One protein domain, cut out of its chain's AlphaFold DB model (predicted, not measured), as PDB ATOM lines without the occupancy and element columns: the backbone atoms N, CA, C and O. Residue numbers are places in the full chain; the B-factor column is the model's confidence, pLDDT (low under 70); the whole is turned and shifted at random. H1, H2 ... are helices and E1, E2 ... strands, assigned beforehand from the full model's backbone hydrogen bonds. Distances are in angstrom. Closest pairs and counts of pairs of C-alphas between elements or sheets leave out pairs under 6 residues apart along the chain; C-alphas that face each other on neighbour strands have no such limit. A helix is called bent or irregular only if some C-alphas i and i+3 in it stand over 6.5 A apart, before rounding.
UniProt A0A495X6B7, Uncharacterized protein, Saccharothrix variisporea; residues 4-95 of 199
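Overview. This is residues 4 to 95 of the 199 residues of an uncharacterized protein of Saccharothrix variisporea (UniProt A0A495X6B7). A strongly twisted wall of three strands has its helices gathered over one side, the other face being left bare. The long helix H3 runs along the edge strand E3, and H2 crosses H3 steeply and reaches the sheet with its last residues; the one-turn helix H1 follows directly on E2. The printed part has 92 residues with three named helices and three named strands, along the chain E1, E2, H1, H2, H3, E3; the sheet order is E2, E1, E3, mixed, and the class is mixed, helices and strands. It is compact, with a radius of gyration of the C-alphas of 13.2 A, yet elongated, spanning 43 by 26 by 19 A.

Arrangement. E1, residues 4 to 10, is the inner strand, and E2, residues 16 to 21, forms a hairpin with it. They are antiparallel at 156 degrees, with N 6 and O 18 within hydrogen-bond range at 2.8 A. E3, residues 87 to 94, is parallel to E1 at 27 degrees; N 7 and O 89 are 2.8 A apart. The sheet is only just strongly twisted, its C-alphas lying up to 4.3 A off the best plane. H3, residues 62 to 77, is over E3 at a height of 9.9 A over the sheet and runs along the strands, at 20 degrees to E3 on the local plane. The closest C-alphas of H3 and E3 are those of Val 64 and Val 91, 6.3 A apart. H2, residues 39 to 53, only grazes the sheet with residues 48 to 53. With residues 41 to 45 alone it touches H3, at a steep tilt of 60 degrees, opposite ways; the closest C-alphas are those of Thr 41 and Ala 69, 6.1 A apart. H1, residues 22 to 25, touches residues 44 to 48 of H2, the closest C-alphas being those of Val 25 and Arg 47 at 5.3 A, and only grazes the sheet. H1 and H3 are only just apart, at 8.2 A. In H2 every O i to N i+4 pair is within hydrogen-bond range, in H3 11 of 12, and H1 is too short for such a pair.

Along the chain. E1 begins at C-alpha 4 (336.100, 332.532, 213.234) and is 18.1 A long; E2 is 16.6 A long. H2 measures 20.1 A and H3, from C-alpha 62 (354.346, 338.022, 210.717), 20.4 A. H3 is irregular, but only just: C-alphas 74 and 77 are 6.7 A apart. E3, 22.3 A, ends at C-alpha 94 (354.583, 329.436, 220.481). Residues 58 to 59 pair, antiparallel, with residues 93 to 94 of E3.

Size, cuts and confidence. The C-alphas farthest apart are those of Gly 12 and Asn 34, 43.7 A. The printed part has no cut. The link from H1 to H2, residues 26 to 38, is long. Mean pLDDT of the printed part is 86.7; residues 28 to 34 are under 70.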
ATOM      1  N   ILE A   4     334.744 332.775 213.714       92.31
ATOM      2  CA  ILE A   4     336.100 332.532 213.234       92.31
ATOM      3  C   ILE A   4     336.663 331.416 214.103       92.31
ATOM      4  O   ILE A   4     336.895 331.604 215.300       92.31
ATOM      5  N   LYS A   5     336.862 330.242 213.510       93.31
ATOM      6  CA  LYS A   5     337.570 329.135 214.141       93.31
ATOM      7  C   LYS A   5     339.067 329.338 213.929       93.31
ATOM      8  O   LYS A   5     339.539 329.364 212.797       93.31
ATOM      9  N   VAL A   6     339.810 329.494 215.016       90.88
ATOM     10  CA  VAL A   6     341.268 329.617 214.988       90.88
ATOM     11  C   VAL A   6     341.876 328.308 215.468       90.88
ATOM     12  O   VAL A   6     341.801 327.978 216.654       90.88
ATOM     13  N   ASP A   7     342.483 327.581 214.539       91.19
ATOM     14  CA  ASP A   7     343.210 326.346 214.796       91.19
ATOM     15  C   ASP A   7     344.666 326.660 215.126       91.19
ATOM     16  O   ASP A   7     345.445 327.128 214.296       91.19
ATOM     17  N   LEU A   8     345.038 326.398 216.371       89.81
ATOM     18  CA  LEU A   8     346.336 326.724 216.934       89.81
ATOM     19  C   LEU A   8     347.277 325.531 216.795       89.81
ATOM     20  O   LEU A   8     347.148 324.516 217.487       89.81
ATOM     21  N   ALA A   9     348.268 325.684 215.921       89.31
ATOM     22  CA  ALA A   9     349.390 324.768 215.810       89.31
ATOM     23  C   ALA A   9     350.515 325.251 216.731       89.31
ATOM     24  O   ALA A   9     351.279 326.150 216.382       89.31
ATOM     25  N   VAL A  10     350.599 324.657 217.925       87.06
ATOM     26  CA  VAL A  10     351.576 325.039 218.951       87.06
ATOM     27  C   VAL A  10     352.597 323.929 219.146       87.06
ATOM     28  O   VAL A  10     352.250 322.790 219.466       87.06
ATOM     29  N   ARG A  11     353.882 324.258 218.986       81.44
ATOM     30  CA  ARG A  11     354.964 323.279 219.143       81.44
ATOM     31  C   ARG A  11     354.944 322.672 220.551       81.44
ATOM     32  O   ARG A  11     355.010 323.386 221.546       81.44
ATOM     33  N   GLY A  12     354.887 321.342 220.626       74.81
ATOM     34  CA  GLY A  12     354.916 320.608 221.896       74.81
ATOM     35  C   GLY A  12     353.602 320.624 222.686       74.81
ATOM     36  O   GLY A  12     353.605 320.249 223.857       74.81
ATOM     37  N   ARG A  13     352.484 321.037 222.075       80.75
ATOM     38  CA  ARG A  13     351.136 320.923 222.650       80.75
ATOM     39  C   ARG A  13     350.195 320.186 221.692       80.75
ATOM     40  O   ARG A  13     350.434 320.204 220.485       80.75
ATOM     41  N   PRO A  14     349.137 319.535 222.209       82.38
ATOM     42  CA  PRO A  14     348.072 319.033 221.351       82.38
ATOM     43  C   PRO A  14     347.437 320.193 220.564       82.38
ATOM     44  O   PRO A  14     347.438 321.327 221.057       82.38
ATOM     45  N   PRO A  15     346.904 319.929 219.357       83.06
ATOM     46  CA  PRO A  15     346.181 320.936 218.597       83.06
ATOM     47  C   PRO A  15     345.011 321.466 219.428       83.06
ATOM     48  O   PRO A  15     344.312 320.709 220.103       83.06
ATOM     49  N   MET A  16     344.827 322.780 219.386       88.94
ATOM     50  CA  MET A  16     343.751 323.470 220.086       88.94
ATOM     51  C   MET A  16     342.984 324.305 219.077       88.94
ATOM     52  O   MET A  16     343.587 324.898 218.189       88.94
ATOM     53  N   SER A  17     341.674 324.396 219.250       90.50
ATOM     54  CA  SER A  17     340.835 325.278 218.449       90.50
ATOM     55  C   SER A  17     340.097 326.221 219.377       90.50
ATOM     56  O   SER A  17     339.586 325.802 220.417       90.50
ATOM     57  N   ILE A  18     340.012 327.484 218.986       91.75
ATOM     58  CA  ILE A  18     339.109 328.442 219.615       91.75
ATOM     59  C   ILE A  18     338.094 328.929 218.600       91.75
ATOM     60  O   ILE A  18     338.425 329.163 217.442       91.75
ATOM     61  N   VAL A  19     336.853 329.081 219.043       92.94
ATOM     62  CA  VAL A  19     335.774 329.632 218.226       92.94
ATOM     63  C   VAL A  19     335.493 331.033 218.738       92.94
ATOM     64  O   VAL A  19     335.094 331.216 219.887       92.94
ATOM     65  N   LEU A  20     335.754 332.025 217.894       92.62
ATOM     66  CA  LEU A  20     335.577 333.438 218.202       92.62
ATOM     67  C   LEU A  20     334.327 333.943 217.479       92.62
ATOM     68  O   LEU A  20     334.272 333.846 216.252       92.62
ATOM     69  N   PRO A  21     333.322 334.500 218.173       92.88
ATOM     70  CA  PRO A  21     332.211 335.151 217.490       92.88
ATOM     71  C   PRO A  21     332.744 336.304 216.635       92.88
ATOM     72  O   PRO A  21     333.447 337.177 217.146       92.88
ATOM     73  N   ALA A  22     332.413 336.337 215.339       90.81
ATOM     74  CA  ALA A  22     332.985 337.330 214.423       90.81
ATOM     75  C   ALA A  22     332.697 338.768 214.892       90.81
ATOM     76  O   ALA A  22     333.547 339.644 214.799       90.81
ATOM     77  N   GLN A  23     331.532 338.999 215.496       89.06
ATOM     78  CA  GLN A  23     331.134 340.304 216.031       89.06
ATOM     79  C   GLN A  23     331.980 340.785 217.223       89.06
ATOM     80  O   GLN A  23     332.010 341.981 217.488       89.06
ATOM     81  N   GLU A  24     332.660 339.886 217.943       89.06
ATOM     82  CA  GLU A  24     333.540 340.275 219.055       89.06
ATOM     83  C   GLU A  24     334.905 340.768 218.580       89.06
ATOM     84  O   GLU A  24     335.556 341.556 219.266       89.06
ATOM     85  N   VAL A  25     335.373 340.259 217.441       89.56
ATOM     86  CA  VAL A  25     336.750 340.479 216.989       89.56
ATOM     87  C   VAL A  25     336.825 341.342 215.741       89.56
ATOM     88  O   VAL A  25     337.767 342.110 215.615       89.56
ATOM     89  N   ILE A  26     335.818 341.328 214.871       90.31
ATOM     90  CA  ILE A  26     335.790 342.171 213.677       90.31
ATOM     91  C   ILE A  26     335.319 343.581 214.034       90.31
ATOM     92  O   ILE A  26     334.240 343.791 214.588       90.31
ATOM     93  N   SER A  27     336.135 344.573 213.692       81.69
ATOM     94  CA  SER A  27     335.753 345.981 213.729       81.69
ATOM     95  C   SER A  27     334.741 346.235 212.611       81.69
ATOM     96  O   SER A  27     335.092 346.219 211.438       81.69
ATOM     97  N   THR A  28     333.456 346.338 212.949       63.59
ATOM     98  CA  THR A  28     332.370 346.291 211.961       63.59
ATOM     99  C   THR A  28     332.374 347.476 210.984       63.59
ATOM    100  O   THR A  28     332.882 348.562 211.259       63.59
ATOM    101  N   THR A  29     331.720 347.264 209.838       51.28
ATOM    102  CA  THR A  29     331.616 348.151 208.664       51.28
ATOM    103  C   THR A  29     331.040 349.551 208.913       51.28
ATOM    104  O   THR A  29     331.070 350.379 208.010       51.28
ATOM    105  N   LEU A  30     330.502 349.843 210.101       45.28
ATOM    106  CA  LEU A  30     329.996 351.182 210.439       45.28
ATOM    107  C   LEU A  30     331.115 352.184 210.751       45.28
ATOM    108  O   LEU A  30     330.836 353.367 210.913       45.28
ATOM    109  N   VAL A  31     332.366 351.722 210.831       53.06
ATOM    110  CA  VAL A  31     333.504 352.563 211.191       53.06
ATOM    111  C   VAL A  31     334.709 352.278 210.295       53.06
ATOM    112  O   VAL A  31     335.804 351.985 210.765       53.06
ATOM    113  N   VAL A  32     334.530 352.353 208.973       57.19
ATOM    114  CA  VAL A  32     335.703 352.564 208.115       57.19
ATOM    115  C   VAL A  32     336.232 353.949 208.467       57.19
ATOM    116  O   VAL A  32     335.561 354.951 208.221       57.19
ATOM    117  N   SER A  33     337.392 354.011 209.122       64.31
ATOM    118  CA  SER A  33     338.032 355.296 209.379       64.31
ATOM    119  C   SER A  33     338.366 355.934 208.036       64.31
ATOM    120  O   SER A  33     339.182 355.411 207.279       64.31
ATOM    121  N   ASN A  34     337.730 357.067 207.741       66.31
ATOM    122  CA  ASN A  34     337.998 357.824 206.520       66.31
ATOM    123  C   ASN A  34     339.413 358.423 206.510       66.31
ATOM    124  O   ASN A  34     339.935 358.741 205.447       66.31
ATOM    125  N   THR A  35     340.020 358.597 207.686       71.12
ATOM    126  CA  THR A  35     341.379 359.124 207.841       71.12
ATOM    127  C   THR A  35     342.437 358.027 207.896       71.12
ATOM    128  O   THR A  35     343.571 358.272 207.508       71.12
ATOM    129  N   ASP A  36     342.066 356.823 208.345       78.00
ATOM    130  CA  ASP A  36     342.981 355.711 208.624       78.00
ATOM    131  C   ASP A  36     342.400 354.389 208.074       78.00
ATOM    132  O   ASP A  36     341.958 353.529 208.843       78.00
ATOM    133  N   PRO A  37     342.356 354.194 206.743       76.56
ATOM    134  CA  PRO A  37     341.564 353.131 206.115       76.56
ATOM    135  C   PRO A  37     342.015 351.706 206.472       76.56
ATOM    136  O   PRO A  37     341.215 350.778 206.395       76.56
ATOM    137  N   SER A  38     343.272 351.513 206.885       87.06
ATOM    138  CA  SER A  38     343.798 350.214 207.326       87.06
ATOM    139  C   SER A  38     343.460 349.877 208.784       87.06
ATOM    140  O   SER A  38     343.532 348.710 209.177       87.06
ATOM    141  N   LEU A  39     343.073 350.867 209.597       88.81
ATOM    142  CA  LEU A  39     342.875 350.709 211.038       88.81
ATOM    143  C   LEU A  39     341.812 349.653 211.403       88.81
ATOM    144  O   LEU A  39     342.075 348.867 212.315       88.81
ATOM    145  N   PRO A  40     340.662 349.533 210.703       90.88
ATOM    146  CA  PRO A  40     339.689 348.475 210.986       90.88
ATOM    147  C   PRO A  40     340.274 347.064 210.846       90.88
ATOM    148  O   PRO A  40     340.006 346.198 211.685       90.88
ATOM    149  N   THR A  41     341.106 346.834 209.826       92.81
ATOM    150  CA  THR A  41     341.800 345.556 209.614       92.81
ATOM    151  C   THR A  41     342.793 345.296 210.739       92.81
ATOM    152  O   THR A  41     342.738 344.237 211.362       92.81
ATOM    153  N   LEU A  42     343.653 346.276 211.049       94.00
ATOM    154  CA  LEU A  42     344.667 346.148 212.100       94.00
ATOM    155  C   LEU A  42     344.032 345.834 213.462       94.00
ATOM    156  O   LEU A  42     344.476 344.925 214.159       94.00
ATOM    157  N   LEU A  43     342.948 346.532 213.818       94.00
ATOM    158  CA  LEU A  43     342.220 346.291 215.065       94.00
ATOM    159  C   LEU A  43     341.584 344.907 215.111       94.00
ATOM    160  O   LEU A  43     341.628 344.242 216.145       94.00
ATOM    161  N   SER A  44     341.003 344.461 213.999       94.19
ATOM    162  CA  SER A  44     340.354 343.152 213.942       94.19
ATOM    163  C   SER A  44     341.362 342.020 214.120       94.19
ATOM    164  O   SER A  44     341.138 341.101 214.908       94.19
ATOM    165  N   VAL A  45     342.505 342.114 213.437       95.25
ATOM    166  CA  VAL A  45     343.587 341.137 213.569       95.25
ATOM    167  C   VAL A  45     344.180 341.175 214.977       95.25
ATOM    168  O   VAL A  45     344.304 340.116 215.589       95.25
ATOM    169  N   GLU A  46     344.461 342.352 215.548       96.06
ATOM    170  CA  GLU A  46     344.988 342.431 216.919       96.06
ATOM    171  C   GLU A  46     344.002 341.874 217.947       96.06
ATOM    172  O   GLU A  46     344.426 341.232 218.901       96.06
ATOM    173  N   ARG A  47     342.685 342.028 217.766       95.19
ATOM    174  CA  ARG A  47     341.699 341.391 218.655       95.19
ATOM    175  C   ARG A  47     341.747 339.868 218.571       95.19
ATOM    176  O   ARG A  47     341.665 339.211 219.609       95.19
ATOM    177  N   ILE A  48     341.914 339.296 217.376       94.75
ATOM    178  CA  ILE A  48     342.106 337.846 217.214       94.75
ATOM    179  C   ILE A  48     343.404 337.414 217.913       94.75
ATOM    180  O   ILE A  48     343.386 336.493 218.733       94.75
ATOM    181  N   VAL A  49     344.509 338.125 217.668       94.81
ATOM    182  CA  VAL A  49     345.814 337.880 218.306       94.81
ATOM    183  C   VAL A  49     345.726 338.010 219.828       94.81
ATOM    184  O   VAL A  49     346.286 337.187 220.544       94.81
ATOM    185  N   ALA A  50     344.976 338.979 220.348       94.12
ATOM    186  CA  ALA A  50     344.756 339.170 221.776       94.12
ATOM    187  C   ALA A  50     343.993 337.992 222.397       94.12
ATOM    188  O   ALA A  50     344.367 337.521 223.471       94.12
ATOM    189  N   LYS A  51     342.958 337.472 221.721       94.00
ATOM    190  CA  LYS A  51     342.216 336.285 222.180       94.00
ATOM    191  C   LYS A  51     343.117 335.047 222.233       94.00
ATOM    192  O   LYS A  51     343.051 334.309 223.212       94.00
ATOM    193  N   VAL A  52     343.998 334.863 221.247       92.31
ATOM    194  CA  VAL A  52     345.041 333.819 221.274       92.31
ATOM    195  C   VAL A  52     346.042 334.073 222.408       92.31
ATOM    196  O   VAL A  52     346.371 333.169 223.176       92.31
ATOM    197  N   GLY A  53     346.461 335.326 222.585       91.88
ATOM    198  CA  GLY A  53     347.392 335.753 223.623       91.88
ATOM    199  C   GLY A  53     346.893 335.510 225.045       91.88
ATOM    200  O   GLY A  53     347.685 335.146 225.914       91.88
ATOM    201  N   ASN A  54     345.583 335.615 225.275       92.00
ATOM    202  CA  ASN A  54     344.947 335.310 226.561       92.00
ATOM    203  C   ASN A  54     345.060 333.828 226.957       92.00
ATOM    204  O   ASN A  54     344.920 333.497 228.131       92.00
ATOM    205  N   LEU A  55     345.367 332.940 226.007       90.56
ATOM    206  CA  LEU A  55     345.671 331.526 226.260       90.56
ATOM    207  C   LEU A  55     347.162 331.289 226.567       90.56
ATOM    208  O   LEU A  55     347.597 330.144 226.714       90.56
ATOM    209  N   GLY A  56     347.962 332.358 226.639       90.94
ATOM    210  CA  GLY A  56     349.408 332.289 226.832       90.94
ATOM    211  C   GLY A  56     350.164 331.841 225.581       90.94
ATOM    212  O   GLY A  56     351.191 331.176 225.708       90.94
ATOM    213  N   ILE A  57     349.641 332.150 224.391       91.38
ATOM    214  CA  ILE A  57     350.239 331.783 223.103       91.38
ATOM    215  C   ILE A  57     350.631 333.063 222.367       91.38
ATOM    216  O   ILE A  57     349.802 333.945 222.155       91.38
ATOM    217  N   ALA A  58     351.896 333.162 221.973       91.50
ATOM    218  CA  ALA A  58     352.371 334.203 221.075       91.50
ATOM    219  C   ALA A  58     352.254 333.720 219.625       91.50
ATOM    220  O   ALA A  58     352.514 332.550 219.338       91.50
ATOM    221  N   VAL A  59     351.869 334.613 218.714       89.50
ATOM    222  CA  VAL A  59     351.923 334.331 217.276       89.50
ATOM    223  C   VAL A  59     353.389 334.286 216.857       89.50
ATOM    224  O   VAL A  59     354.161 335.170 217.221       89.50
ATOM    225  N   ALA A  60     353.774 333.232 216.141       78.81
ATOM    226  CA  ALA A  60     355.183 332.947 215.874       78.81
ATOM    227  C   ALA A  60     355.767 333.738 214.688       78.81
ATOM    228  O   ALA A  60     356.986 333.884 214.607       78.81
ATOM    229  N   ASP A  61     354.927 334.215 213.764       79.31
ATOM    230  CA  ASP A  61     355.368 334.750 212.473       79.31
ATOM    231  C   ASP A  61     354.442 335.865 211.955       79.31
ATOM    232  O   ASP A  61     353.215 335.753 212.001       79.31
ATOM    233  N   GLU A  62     355.034 336.920 211.395       82.81
ATOM    234  CA  GLU A  62     354.346 338.022 210.717       82.81
ATOM    235  C   GLU A  62     353.494 337.546 209.527       82.81
ATOM    236  O   GLU A  62     352.420 338.091 209.269       82.81
ATOM    237  N   ARG A  63     353.893 336.469 208.839       86.69
ATOM    238  CA  ARG A  63     353.102 335.851 207.758       86.69
ATOM    239  C   ARG A  63     351.703 335.447 208.224       86.69
ATOM    240  O   ARG A  63     350.753 335.534 207.447       86.69
ATOM    241  N   VAL A  64     351.562 335.048 209.490       87.88
ATOM    242  CA  VAL A  64     350.259 334.729 210.086       87.88
ATOM    243  C   VAL A  64     349.415 335.992 210.250       87.88
ATOM    244  O   VAL A  64     348.219 335.959 209.972       87.88
ATOM    245  N   LEU A  65     350.023 337.112 210.649       90.81
ATOM    246  CA  LEU A  65     349.334 338.400 210.771       90.81
ATOM    247  C   LEU A  65     348.828 338.882 209.404       90.81
ATOM    248  O   LEU A  65     347.683 339.315 209.291       90.81
ATOM    249  N   THR A  66     349.636 338.721 208.355       90.88
ATOM    250  CA  THR A  66     349.242 339.023 206.969       90.88
ATOM    251  C   THR A  66     348.102 338.124 206.486       90.88
ATOM    252  O   THR A  66     347.139 338.619 205.901       90.88
ATOM    253  N   ALA A  67     348.158 336.819 206.770       89.88
ATOM    254  CA  ALA A  67     347.083 335.888 206.421       89.88
ATOM    255  C   ALA A  67     345.772 336.214 207.161       89.88
ATOM    256  O   ALA A  67     344.699 336.200 206.558       89.88
ATOM    257  N   LEU A  68     345.857 336.571 208.448       92.06
ATOM    258  CA  LEU A  68     344.716 337.048 209.228       92.06
ATOM    259  C   LEU A  68     344.129 338.330 208.629       92.06
ATOM    260  O   LEU A  68     342.912 338.436 208.516       92.06
ATOM    261  N   ALA A  69     344.970 339.281 208.217       92.31
ATOM    262  CA  ALA A  69     344.520 340.525 207.599       92.31
ATOM    263  C   ALA A  69     343.792 340.281 206.269       92.31
ATOM    264  O   ALA A  69     342.717 340.845 206.060       92.31
ATOM    265  N   ALA A  70     344.334 339.420 205.401       91.38
ATOM    266  CA  ALA A  70     343.689 339.033 204.146       91.38
ATOM    267  C   ALA A  70     342.319 338.388 204.405       91.38
ATOM    268  O   ALA A  70     341.312 338.861 203.886       91.38
ATOM    269  N   MET A  71     342.263 337.403 205.306       92.12
ATOM    270  CA  MET A  71     341.026 336.720 205.692       92.12
ATOM    271  C   MET A  71     339.973 337.697 206.242       92.12
ATOM    272  O   MET A  71     338.818 337.682 205.812       92.12
ATOM    273  N   VAL A  72     340.372 338.585 207.159       92.12
ATOM    274  CA  VAL A  72     339.493 339.618 207.729       92.12
ATOM    275  C   VAL A  72     338.941 340.528 206.634       92.12
ATOM    276  O   VAL A  72     337.747 340.830 206.628       92.12
ATOM    277  N   ASN A  73     339.789 340.966 205.705       89.94
ATOM    278  CA  ASN A  73     339.377 341.851 204.623       89.94
ATOM    279  C   ASN A  73     338.414 341.160 203.656       89.94
ATOM    280  O   ASN A  73     337.350 341.706 203.371       89.94
ATOM    281  N   GLU A  74     338.765 339.965 203.189       90.56
ATOM    282  CA  GLU A  74     338.038 339.239 202.146       90.56
ATOM    283  C   GLU A  74     336.690 338.702 202.629       90.56
ATOM    284  O   GLU A  74     335.697 338.799 201.908       90.56
ATOM    285  N   HIS A  75     336.627 338.167 203.850       90.00
ATOM    286  CA  HIS A  75     335.441 337.457 204.335       90.00
ATOM    287  C   HIS A  75     334.550 338.280 205.267       90.00
ATOM    288  O   HIS A  75     333.381 337.930 205.448       90.00
ATOM    289  N   TYR A  76     335.069 339.371 205.846       90.00
ATOM    290  CA  TYR A  76     334.348 340.129 206.869       90.00
ATOM    291  C   TYR A  76     334.231 341.622 206.561       90.00
ATOM    292  O   TYR A  76     333.112 342.121 206.480       90.00
ATOM    293  N   LEU A  77     335.331 342.359 206.379       88.31
ATOM    294  CA  LEU A  77     335.260 343.822 206.215       88.31
ATOM    295  C   LEU A  77     334.703 344.249 204.852       88.31
ATOM    296  O   LEU A  77     333.963 345.229 204.783       88.31
ATOM    297  N   ALA A  78     334.999 343.505 203.782       85.50
ATOM    298  CA  ALA A  78     334.435 343.754 202.453       85.50
ATOM    299  C   ALA A  78     333.011 343.185 202.274       85.50
ATOM    300  O   ALA A  78     332.372 343.414 201.245       85.50
ATOM    301  N   VAL A  79     332.497 342.440 203.260       86.19
ATOM    302  CA  VAL A  79     331.246 341.680 203.168       86.19
ATOM    303  C   VAL A  79     330.235 342.206 204.185       86.19
ATOM    304  O   VAL A  79     330.564 342.516 205.327       86.19
ATOM    305  N   ARG A  80     328.959 342.306 203.799       84.81
ATOM    306  CA  ARG A  80     327.911 342.761 204.728       84.81
ATOM    307  C   ARG A  80     327.737 341.760 205.884       84.81
ATOM    308  O   ARG A  80     327.723 340.561 205.615       84.81
ATOM    309  N   PRO A  81     327.499 342.205 207.136       86.81
ATOM    310  CA  PRO A  81     327.430 341.307 208.297       86.81
ATOM    311  C   PRO A  81     326.416 340.160 208.213       86.81
ATOM    312  O   PRO A  81     326.644 339.083 208.755       86.81
ATOM    313  N   ASN A  82     325.294 340.362 207.518       86.56
ATOM    314  CA  ASN A  82     324.280 339.327 207.297       86.56
ATOM    315  C   ASN A  82     324.714 338.244 206.290       86.56
ATOM    316  O   ASN A  82     324.031 337.235 206.158       86.56
ATOM    317  N   LEU A  83     325.820 338.474 205.582       88.44
ATOM    318  CA  LEU A  83     326.456 337.563 204.636       88.44
ATOM    319  C   LEU A  83     327.798 337.051 205.172       88.44
ATOM    320  O   LEU A  83     328.602 336.537 204.404       88.44
ATOM    321  N   TRP A  84     328.094 337.211 206.461       91.31
ATOM    322  CA  TRP A  84     329.278 336.589 207.048       91.31
ATOM    323  C   TRP A  84     329.061 335.090 207.230       91.31
ATOM    324  O   TRP A  84     327.986 334.653 207.639       91.31
ATOM    325  N   HIS A  85     330.106 334.316 206.959       88.62
ATOM    326  CA  HIS A  85     330.100 332.859 207.061       88.62
ATOM    327  C   HIS A  85     331.134 332.421 208.099       88.62
ATOM    328  O   HIS A  85     331.991 333.213 208.511       88.62
ATOM    329  N   ASP A  86     331.021 331.177 208.557       92.12
ATOM    330  CA  ASP A  86     332.037 330.597 209.426       92.12
ATOM    331  C   ASP A  86     333.339 330.432 208.642       92.12
ATOM    332  O   ASP A  86     333.345 329.848 207.558       92.12
ATOM    333  N   THR A  87     334.429 330.965 209.190       92.25
ATOM    334  CA  THR A  87     335.756 330.891 208.573       92.25
ATOM    335  C   THR A  87     336.704 330.167 209.505       92.25
ATOM    336  O   THR A  87     336.658 330.345 210.722       92.25
ATOM    337  N   GLU A  88     337.584 329.359 208.933       91.81
ATOM    338  CA  GLU A  88     338.622 328.644 209.659       91.81
ATOM    339  C   GLU A  88     339.990 329.184 209.258       91.81
ATOM    340  O   GLU A  88     340.274 329.386 208.078       91.81
ATOM    341  N   ILE A  89     340.844 329.427 210.247       88.94
ATOM    342  CA  ILE A  89     342.213 329.867 210.021       88.94
ATOM    343  C   ILE A  89     343.165 329.108 210.923       88.94
ATOM    344  O   ILE A  89     342.936 328.949 212.121       88.94
ATOM    345  N   ARG A  90     344.275 328.670 210.339       89.19
ATOM    346  CA  ARG A  90     345.363 328.056 211.082       89.19
ATOM    347  C   ARG A  90     346.371 329.119 211.491       89.19
ATOM    348  O   ARG A  90     346.887 329.849 210.649       89.19
ATOM    349  N   VAL A  91     346.668 329.171 212.781       87.94
ATOM    350  CA  VAL A  91     347.638 330.084 213.382       87.94
ATOM    351  C   VAL A  91     348.763 329.261 213.986       87.94
ATOM    352  O   VAL A  91     348.547 328.408 214.850       87.94
ATOM    353  N   GLU A  92     349.980 329.520 213.522       88.62
ATOM    354  CA  GLU A  92     351.180 328.981 214.148       88.62
ATOM    355  C   GLU A  92     351.545 329.835 215.358       88.62
ATOM    356  O   GLU A  92     351.646 331.064 215.278       88.62
ATOM    357  N   GLY A  93     351.715 329.171 216.498       88.94
ATOM    358  CA  GLY A  93     351.981 329.839 217.759       88.94
ATOM    359  C   GLY A  93     353.059 329.153 218.577       88.94
ATOM    360  O   GLY A  93     353.341 327.961 218.437       88.94
ATOM    361  N   GLU A  94     353.636 329.918 219.490       90.81
ATOM    362  CA  GLU A  94     354.583 329.436 220.481       90.81
ATOM    363  C   GLU A  94     354.108 329.775 221.891       90.81
ATOM    364  O   GLU A  94     353.434 330.777 222.131       90.81
ATOM    365  N   VAL A  95     354.460 328.920 222.847       90.56
ATOM    366  CA  VAL A  95     354.276 329.228 224.265       90.56
ATOM    367  C   VAL A  95     355.533 329.957 224.718       90.56
ATOM    368  O   VAL A  95     356.608 329.355 224.641       90.56
TER     369      VAL A  95